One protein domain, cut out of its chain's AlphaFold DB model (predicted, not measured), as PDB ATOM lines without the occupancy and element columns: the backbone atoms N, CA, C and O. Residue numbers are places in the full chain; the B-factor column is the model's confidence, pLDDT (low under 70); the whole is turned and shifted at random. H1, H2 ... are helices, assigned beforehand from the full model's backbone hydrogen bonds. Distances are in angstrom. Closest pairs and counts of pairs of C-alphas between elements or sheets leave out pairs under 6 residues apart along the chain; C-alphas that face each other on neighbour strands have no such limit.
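Overview. This is residues 19 to 84 of the 103 residues of an uncharacterized protein of Paracoccus sp. M683 (UniProt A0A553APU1). One long helix, H2, is crossed near its beginning by a shorter helix, H1; past its other end a long looping stretch leads away to a small helix, H3, which touches neither. The printed part has 66 residues with three named helices, in the order H1, H2, H3, and no named strand; the class is all helix. It is loose, with a radius of gyration of the C-alphas of 14.6 A and spans of 37 by 31 by 20 A.

Along the chain. H2, residues 38 to 57, measures 28.5 A from C-alpha 38 at (170.269, 128.310, 146.096) to C-alpha 57 at (172.247, 156.340, 150.554). H1 is residues 19 to 27, 11.9 A long. H3 is residues 77 to 83, ending with C-alpha 83 at (154.042, 157.402, 131.954).

Arrangement. H2 touches H1 with residues 38 to 46 alone; the closest C-alphas, of Gly 20 and Ala 42, are 4.6 A apart. Their lines are about perpendicular, at 80 degrees. H3 is apart from H1 and H2. In H1 and H2 every O i to N i+4 pair is within hydrogen-bond range; in H3, 2 of 3.

Size, cuts and confidence. The C-alphas farthest apart, of Gln 21 and Ile 84, are 38.6 A apart. The printed part has no cut. The link from H2 to H3 is long, 19 residues; residues 54 to 59, of which 54 to 57 belong to H2, stand free. Residues 65 to 84 have pLDDT under 70.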
ATOM      1  N   LEU A  19     174.470 137.674 154.886       92.44
ATOM      2  CA  LEU A  19     173.304 138.384 154.359       92.44
ATOM      3  C   LEU A  19     172.539 137.535 153.336       92.44
ATOM      4  O   LEU A  19     171.313 137.465 153.406       92.44
ATOM      5  N   GLY A  20     173.247 136.857 152.430       92.88
ATOM      6  CA  GLY A  20     172.635 136.026 151.391       92.88
ATOM      7  C   GLY A  20     171.775 134.906 151.963       92.88
ATOM      8  O   GLY A  20     170.613 134.773 151.592       92.88
ATOM      9  N   GLN A  21     172.304 134.146 152.925       94.38
ATOM     10  CA  GLN A  21     171.582 133.046 153.568       94.38
ATOM     11  C   GLN A  21     170.368 133.545 154.351       94.38
ATOM     12  O   GLN A  21     169.319 132.908 154.336       94.38
ATOM     13  N   ARG A  22     170.475 134.703 155.015       95.69
ATOM     14  CA  ARG A  22     169.347 135.303 155.741       95.69
ATOM     15  C   ARG A  22     168.244 135.794 154.815       95.69
ATOM     16  O   ARG A  22     167.073 135.658 155.159       95.69
ATOM     17  N   LEU A  23     168.610 136.383 153.678       94.94
ATOM     18  CA  LEU A  23     167.646 136.804 152.667       94.94
ATOM     19  C   LEU A  23     166.979 135.588 152.026       94.94
ATOM     20  O   LEU A  23     165.759 135.566 151.926       94.94
ATOM     21  N   LEU A  24     167.750 134.557 151.678       94.50
ATOM     22  CA  LEU A  24     167.222 133.319 151.107       94.50
ATOM     23  C   LEU A  24     166.257 132.608 152.066       94.50
ATOM     24  O   LEU A  24     165.174 132.212 151.657       94.50
ATOM     25  N   ALA A  25     166.587 132.537 153.358       94.88
ATOM     26  CA  ALA A  25     165.702 131.962 154.375       94.88
ATOM     27  C   ALA A  25     164.383 132.736 154.557       94.88
ATOM     28  O   ALA A  25     163.439 132.202 155.134       94.88
ATOM     29  N   ARG A  26     164.328 134.001 154.126       94.75
ATOM     30  CA  ARG A  26     163.164 134.874 154.304       94.75
ATOM     31  C   ARG A  26     162.338 135.071 153.036       94.75
ATOM     32  O   ARG A  26     161.140 135.277 153.164       94.75
ATOM     33  N   TYR A  27     162.990 135.083 151.877       93.75
ATOM     34  CA  TYR A  27     162.412 135.470 150.585       93.75
ATOM     35  C   TYR A  27     162.653 134.427 149.482       93.75
ATOM     36  O   TYR A  27     162.477 134.703 148.295       93.75
ATOM     37  N   GLY A  28     163.181 133.256 149.843       90.25
ATOM     38  CA  GLY A  28     163.518 132.208 148.885       90.25
ATOM     39  C   GLY A  28     162.297 131.540 148.256       90.25
ATOM     40  O   GLY A  28     162.404 131.061 147.128       90.25
ATOM     41  N   GLU A  29     161.152 131.527 148.946       89.62
ATOM     42  CA  GLU A  29     159.899 130.932 148.451       89.62
ATOM     43  C   GLU A  29     159.264 131.780 147.337       89.62
ATOM     44  O   GLU A  29     158.580 131.266 146.460       89.62
ATOM     45  N   GLU A  30     159.546 133.078 147.329       87.69
ATOM     46  CA  GLU A  30     159.083 134.067 146.363       87.69
ATOM     47  C   GLU A  30     159.872 133.995 145.047       87.69
ATOM     48  O   GLU A  30     159.444 134.532 144.023       87.69
ATOM     49  N   LEU A  31     161.019 133.310 145.057       87.62
ATOM     50  CA  LEU A  31     161.818 132.986 143.881       87.62
ATOM     51  C   LEU A  31     161.380 131.624 143.328       87.62
ATOM     52  O   LEU A  31     162.086 130.622 143.488       87.62
ATOM     53  N   ASP A  32     160.233 131.600 142.648       79.31
ATOM     54  CA  ASP A  32     159.629 130.401 142.032       79.31
ATOM     55  C   ASP A  32     160.297 129.991 140.700       79.31
ATOM     56  O   ASP A  32     159.671 129.445 139.794       79.31
ATOM     57  N   ASP A  33     161.592 130.285 140.543       81.38
ATOM     58  CA  ASP A  33     162.369 129.840 139.388       81.38
ATOM     59  C   ASP A  33     163.140 128.553 139.740       81.38
ATOM     60  O   ASP A  33     164.121 128.605 140.500       81.38
ATOM     61  N   PRO A  34     162.729 127.385 139.208       76.75
ATOM     62  CA  PRO A  34     163.405 126.115 139.455       76.75
ATOM     63  C   PRO A  34     164.758 126.004 138.739       76.75
ATOM     64  O   PRO A  34     165.509 125.068 139.011       76.75
ATOM     65  N   SER A  35     165.086 126.920 137.821       89.44
ATOM     66  CA  SER A  35     166.370 126.929 137.114       89.44
ATOM     67  C   SER A  35     167.507 127.551 137.931       89.44
ATOM     68  O   SER A  35     168.679 127.333 137.615       89.44
ATOM     69  N   LEU A  36     167.182 128.286 139.001       89.75
ATOM     70  CA  LEU A  36     168.163 128.937 139.862       89.75
ATOM     71  C   LEU A  36     168.568 128.035 141.029       89.75
ATOM     72  O   LEU A  36     167.737 127.590 141.822       89.75
ATOM     73  N   SER A  37     169.874 127.831 141.187       93.19
ATOM     74  CA  SER A  37     170.434 127.229 142.399       93.19
ATOM     75  C   SER A  37     170.266 128.147 143.616       93.19
ATOM     76  O   SER A  37     170.193 129.367 143.484       93.19
ATOM     77  N   GLU A  38     170.291 127.572 144.819       90.88
ATOM     78  CA  GLU A  38     170.269 128.310 146.096       90.88
ATOM     79  C   GLU A  38     171.321 129.432 146.151       90.88
ATOM     80  O   GLU A  38     171.039 130.542 146.600       90.88
ATOM     81  N   ALA A  39     172.530 129.168 145.639       91.19
ATOM     82  CA  ALA A  39     173.605 130.156 145.585       91.19
ATOM     83  C   ALA A  39     173.245 131.342 144.675       91.19
ATOM     84  O   ALA A  39     173.423 132.492 145.066       91.19
ATOM     85  N   GLN A  40     172.668 131.072 143.501       94.25
ATOM     86  CA  GLN A  40     172.223 132.118 142.575       94.25
ATOM     87  C   GLN A  40     171.039 132.912 143.135       94.25
ATOM     88  O   GLN A  40     170.992 134.128 142.979       94.25
ATOM     89  N   LYS A  41     170.105 132.249 143.827       93.12
ATOM     90  CA  LYS A  41     169.001 132.920 144.527       93.12
ATOM     91  C   LYS A  41     169.527 133.863 145.613       93.12
ATOM     92  O   LYS A  41     169.078 135.004 145.705       93.12
ATOM     93  N   ALA A  42     170.515 133.426 146.394       93.31
ATOM     94  CA  ALA A  42     171.157 134.265 147.402       93.31
ATOM     95  C   ALA A  42     171.890 135.467 146.782       93.31
ATOM     96  O   ALA A  42     171.719 136.589 147.256       93.31
ATOM     97  N   GLU A  43     172.664 135.261 145.710       93.31
ATOM     98  CA  GLU A  43     173.341 136.348 144.983       93.31
ATOM     99  C   GLU A  43     172.348 137.363 144.410       93.31
ATOM    100  O   GLU A  43     172.540 138.571 144.557       93.31
ATOM    101  N   PHE A  44     171.252 136.885 143.818       93.88
ATOM    102  CA  PHE A  44     170.183 137.736 143.306       93.88
ATOM    103  C   PHE A  44     169.577 138.615 144.409       93.88
ATOM    104  O   PHE A  44     169.448 139.830 144.243       93.88
ATOM    105  N   LEU A  45     169.253 138.025 145.563       94.38
ATOM    106  CA  LEU A  45     168.694 138.760 146.699       94.38
ATOM    107  C   LEU A  45     169.685 139.780 147.277       94.38
ATOM    108  O   LEU A  45     169.276 140.884 147.640       94.38
ATOM    109  N   ILE A  46     170.982 139.452 147.328       94.44
ATOM    110  CA  ILE A  46     172.029 140.404 147.731       94.44
ATOM    111  C   ILE A  46     172.072 141.588 146.762       94.44
ATOM    112  O   ILE A  46     172.092 142.735 147.210       94.44
ATOM    113  N   ALA A  47     172.056 141.331 145.452       93.88
ATOM    114  CA  ALA A  47     172.080 142.388 144.446       93.88
ATOM    115  C   ALA A  47     170.863 143.319 144.583       93.88
ATOM    116  O   ALA A  47     171.013 144.542 144.591       93.88
ATOM    117  N   LEU A  48     169.667 142.753 144.778       93.12
ATOM    118  CA  LEU A  48     168.447 143.528 145.000       93.12
ATOM    119  C   LEU A  48     168.539 144.394 146.266       93.12
ATOM    120  O   LEU A  48     168.208 145.580 146.236       93.12
ATOM    121  N   TRP A  49     169.046 143.832 147.366       92.25
ATOM    122  CA  TRP A  49     169.273 144.568 148.608       92.25
ATOM    123  C   TRP A  49     170.244 145.739 148.416       92.25
ATOM    124  O   TRP A  49     169.968 146.850 148.862       92.25
ATOM    125  N   GLN A  50     171.363 145.517 147.722       91.19
ATOM    126  CA  GLN A  50     172.347 146.568 147.455       91.19
ATOM    127  C   GLN A  50     171.764 147.713 146.627       91.19
ATOM    128  O   GLN A  50     172.053 148.873 146.914       91.19
ATOM    129  N   ILE A  51     170.905 147.410 145.651       90.88
ATOM    130  CA  ILE A  51     170.177 148.435 144.895       90.88
ATOM    131  C   ILE A  51     169.304 149.267 145.843       90.88
ATOM    132  O   ILE A  51     169.371 150.495 145.812       90.88
ATOM    133  N   MET A  52     168.532 148.625 146.726       90.06
ATOM    134  CA  MET A  52     167.688 149.333 147.700       90.06
ATOM    135  C   MET A  52     168.509 150.220 148.646       90.06
ATOM    136  O   MET A  52     168.130 151.365 148.884       90.06
ATOM    137  N   VAL A  53     169.642 149.723 149.155       91.19
ATOM    138  CA  VAL A  53     170.559 150.502 150.004       91.19
ATOM    139  C   VAL A  53     171.114 151.703 149.243       91.19
ATOM    140  O   VAL A  53     171.082 152.807 149.772       91.19
ATOM    141  N   ALA A  54     171.518 151.535 147.981       89.38
ATOM    142  CA  ALA A  54     172.011 152.641 147.164       89.38
ATOM    143  C   ALA A  54     170.972 153.766 147.009       89.38
ATOM    144  O   ALA A  54     171.328 154.941 147.066       89.38
ATOM    145  N   PHE A  55     169.683 153.438 146.867       88.38
ATOM    146  CA  PHE A  55     168.621 154.452 146.878       88.38
ATOM    147  C   PHE A  55     168.538 155.190 148.220       88.38
ATOM    148  O   PHE A  55     168.435 156.418 148.227       88.38
ATOM    149  N   VAL A  56     168.620 154.469 149.342       89.06
ATOM    150  CA  VAL A  56     168.619 155.072 150.687       89.06
ATOM    151  C   VAL A  56     169.825 155.989 150.886       89.06
ATOM    152  O   VAL A  56     169.664 157.110 151.369       89.06
ATOM    153  N   ASP A  57     171.008 155.564 150.451       87.31
ATOM    154  CA  ASP A  57     172.247 156.340 150.554       87.31
ATOM    155  C   ASP A  57     172.206 157.620 149.708       87.31
ATOM    156  O   ASP A  57     172.747 158.654 150.097       87.31
ATOM    157  N   LEU A  58     171.512 157.581 148.568       90.44
ATOM    158  CA  LEU A  58     171.240 158.754 147.734       90.44
ATOM    159  C   LEU A  58     170.168 159.690 148.328       90.44
ATOM    160  O   LEU A  58     169.879 160.737 147.747       90.44
ATOM    161  N   GLY A  59     169.582 159.344 149.479       86.12
ATOM    162  CA  GLY A  59     168.557 160.131 150.164       86.12
ATOM    163  C   GLY A  59     167.129 159.852 149.693       86.12
ATOM    164  O   GLY A  59     166.206 160.571 150.084       86.12
ATOM    165  N   PHE A  60     166.915 158.817 148.877       88.00
ATOM    166  CA  PHE A  60     165.573 158.386 148.502       88.00
ATOM    167  C   PHE A  60     164.961 157.503 149.593       88.00
ATOM    168  O   PHE A  60     165.622 156.687 150.228       88.00
ATOM    169  N   SER A  61     163.655 157.640 149.799       82.06
ATOM    170  CA  SER A  61     162.901 156.710 150.642       82.06
ATOM    171  C   SER A  61     162.469 155.501 149.820       82.06
ATOM    172  O   SER A  61     161.841 155.667 148.777       82.06
ATOM    173  N   VAL A  62     162.733 154.296 150.320       82.00
ATOM    174  CA  VAL A  62     162.186 153.057 149.753       82.00
ATOM    175  C   VAL A  62     160.897 152.712 150.498       82.00
ATOM    176  O   VAL A  62     160.888 152.610 151.725       82.00
ATOM    177  N   ARG A  63     159.790 152.562 149.767       79.75
ATOM    178  CA  ARG A  63     158.480 152.160 150.298       79.75
ATOM    179  C   ARG A  63     157.932 151.018 149.456       79.75
ATOM    180  O   ARG A  63     158.278 150.902 148.283       79.75
ATOM    181  N   ALA A  64     157.082 150.185 150.055       73.88
ATOM    182  CA  ALA A  64     156.253 149.283 149.267       73.88
ATOM    183  C   ALA A  64     155.434 150.128 148.281       73.88
ATOM    184  O   ALA A  64     154.946 151.191 148.663       73.88
ATOM    185  N   GLY A  65     155.338 149.686 147.026       67.56
ATOM    186  CA  GLY A  65     154.502 150.369 146.045       67.56
ATOM    187  C   GLY A  65     153.062 150.413 146.544       67.56
ATOM    188  O   GLY A  65     152.524 149.382 146.957       67.56
ATOM    189  N   ASP A  66     152.463 151.601 146.533       57.69
ATOM    190  CA  ASP A  66     151.035 151.735 146.781       57.69
ATOM    191  C   ASP A  66     150.284 151.062 145.635       57.69
ATOM    192  O   ASP A  66     150.615 151.242 144.461       57.69
ATOM    193  N   LYS A  67     149.259 150.284 145.980       58.34
ATOM    194  CA  LYS A  67     148.317 149.794 144.979       58.34
ATOM    195  C   LYS A  67     147.560 150.992 144.423       58.34
ATOM    196  O   LYS A  67     146.890 151.694 145.181       58.34
ATOM    197  N   LEU A  68     147.648 151.228 143.118       57.97
ATOM    198  CA  LEU A  68     146.907 152.319 142.482       57.97
ATOM    199  C   LEU A  68     145.404 152.018 142.414       57.97
ATOM    200  O   LEU A  68     144.592 152.944 142.416       57.97
ATOM    201  N   THR A  69     145.017 150.739 142.431       61.12
ATOM    202  CA  THR A  69     143.621 150.307 142.559       61.12
ATOM    203  C   THR A  69     143.499 149.120 143.526       61.12
ATOM    204  O   THR A  69     144.464 148.384 143.716       61.12
ATOM    205  N   PRO A  70     142.326 148.874 144.143       63.06
ATOM    206  CA  PRO A  70     142.125 147.718 145.027       63.06
ATOM    207  C   PRO A  70     142.439 146.371 144.352       63.06
ATOM    208  O   PRO A  70     142.894 145.437 145.013       63.06
ATOM    209  N   GLU A  71     142.217 146.317 143.037       66.50
ATOM    210  CA  GLU A  71     142.374 145.146 142.176       66.50
ATOM    211  C   GLU A  71     143.800 145.005 141.613       66.50
ATOM    212  O   GLU A  71     144.147 143.940 141.101       66.50
ATOM    213  N   SER A  72     144.638 146.051 141.686       61.47
ATOM    214  CA  SER A  72     145.988 145.985 141.129       61.47
ATOM    215  C   SER A  72     146.950 145.220 142.040       61.47
ATOM    216  O   SER A  72     146.859 145.212 143.279       61.47
ATOM    217  N   GLY A  73     147.863 144.491 141.395       59.22
ATOM    218  CA  GLY A  73     148.981 143.839 142.064       59.22
ATOM    219  C   GLY A  73     149.966 144.865 142.633       59.22
ATOM    220  O   GLY A  73     149.894 146.054 142.342       59.22
ATOM    221  N   PHE A  74     150.917 144.413 143.449       53.25
ATOM    222  CA  PHE A  74     152.067 145.249 143.798       53.25
ATOM    223  C   PHE A  74     152.939 145.400 142.543       53.25
ATOM    224  O   PHE A  74     153.537 144.415 142.114       53.25
ATOM    225  N   GLY A  75     153.008 146.584 141.924       54.75
ATOM    226  CA  GLY A  75     153.771 146.707 140.683       54.75
ATOM    227  C   GLY A  75     154.024 148.121 140.171       54.75
ATOM    228  O   GLY A  75     153.171 148.996 140.219       54.75
ATOM    229  N   PHE A  76     155.220 148.293 139.605       50.62
ATOM    230  CA  PHE A  76     155.666 149.458 138.829       50.62
ATOM    231  C   PHE A  76     154.810 149.691 137.563       50.62
ATOM    232  O   PHE A  76     154.792 150.794 137.021       50.62
ATOM    233  N   ASP A  77     154.086 148.660 137.113       54.16
ATOM    234  CA  ASP A  77     153.230 148.662 135.920       54.16
ATOM    235  C   ASP A  77     152.077 149.675 136.022       54.16
ATOM    236  O   ASP A  77     151.766 150.383 135.064       54.16
ATOM    237  N   ASP A  78     151.531 149.862 137.229       56.50
ATOM    238  CA  ASP A  78     150.484 150.852 137.459       56.50
ATOM    239  C   ASP A  78     151.005 152.291 137.228       56.50
ATOM    240  O   ASP A  78     150.279 153.145 136.725       56.50
ATOM    241  N   VAL A  79     152.280 152.571 137.534       56.78
ATOM    242  CA  VAL A  79     152.918 153.878 137.267       56.78
ATOM    243  C   VAL A  79     153.224 154.044 135.778       56.78
ATOM    244  O   VAL A  79     153.070 155.138 135.232       56.78
ATOM    245  N   LEU A  80     153.620 152.961 135.100       57.53
ATOM    246  CA  LEU A  80     153.859 152.976 133.657       57.53
ATOM    247  C   LEU A  80     152.586 153.296 132.871       57.53
ATOM    248  O   LEU A  80     152.684 153.991 131.867       57.53
ATOM    249  N   SER A  81     151.400 152.917 133.354       59.25
ATOM    250  CA  SER A  81     150.128 153.315 132.727       59.25
ATOM    251  C   SER A  81     149.928 154.840 132.632       59.25
ATOM    252  O   SER A  81     149.273 155.315 131.707       59.25
ATOM    253  N   TYR A  82     150.542 155.616 133.536       53.81
ATOM    254  CA  TYR A  82     150.531 157.084 133.510       53.81
ATOM    255  C   TYR A  82     151.726 157.693 132.767       53.81
ATOM    256  O   TYR A  82     151.652 158.838 132.324       53.81
ATOM    257  N   LEU A  83     152.838 156.958 132.663       57.56
ATOM    258  CA  LEU A  83     154.042 157.402 131.954       57.56
ATOM    259  C   LEU A  83     154.035 157.036 130.473       57.56
ATOM    260  O   LEU A  83     154.763 157.673 129.716       57.56
ATOM    261  N   ILE A  84     153.242 156.045 130.052       56.91
ATOM    262  CA  ILE A  84     152.899 155.856 128.645       56.91
ATOM    263  C   ILE A  84     152.035 157.064 128.291       56.91
ATOM    264  O   ILE A  84     150.893 157.147 128.751       56.91
TER     265      ILE A  84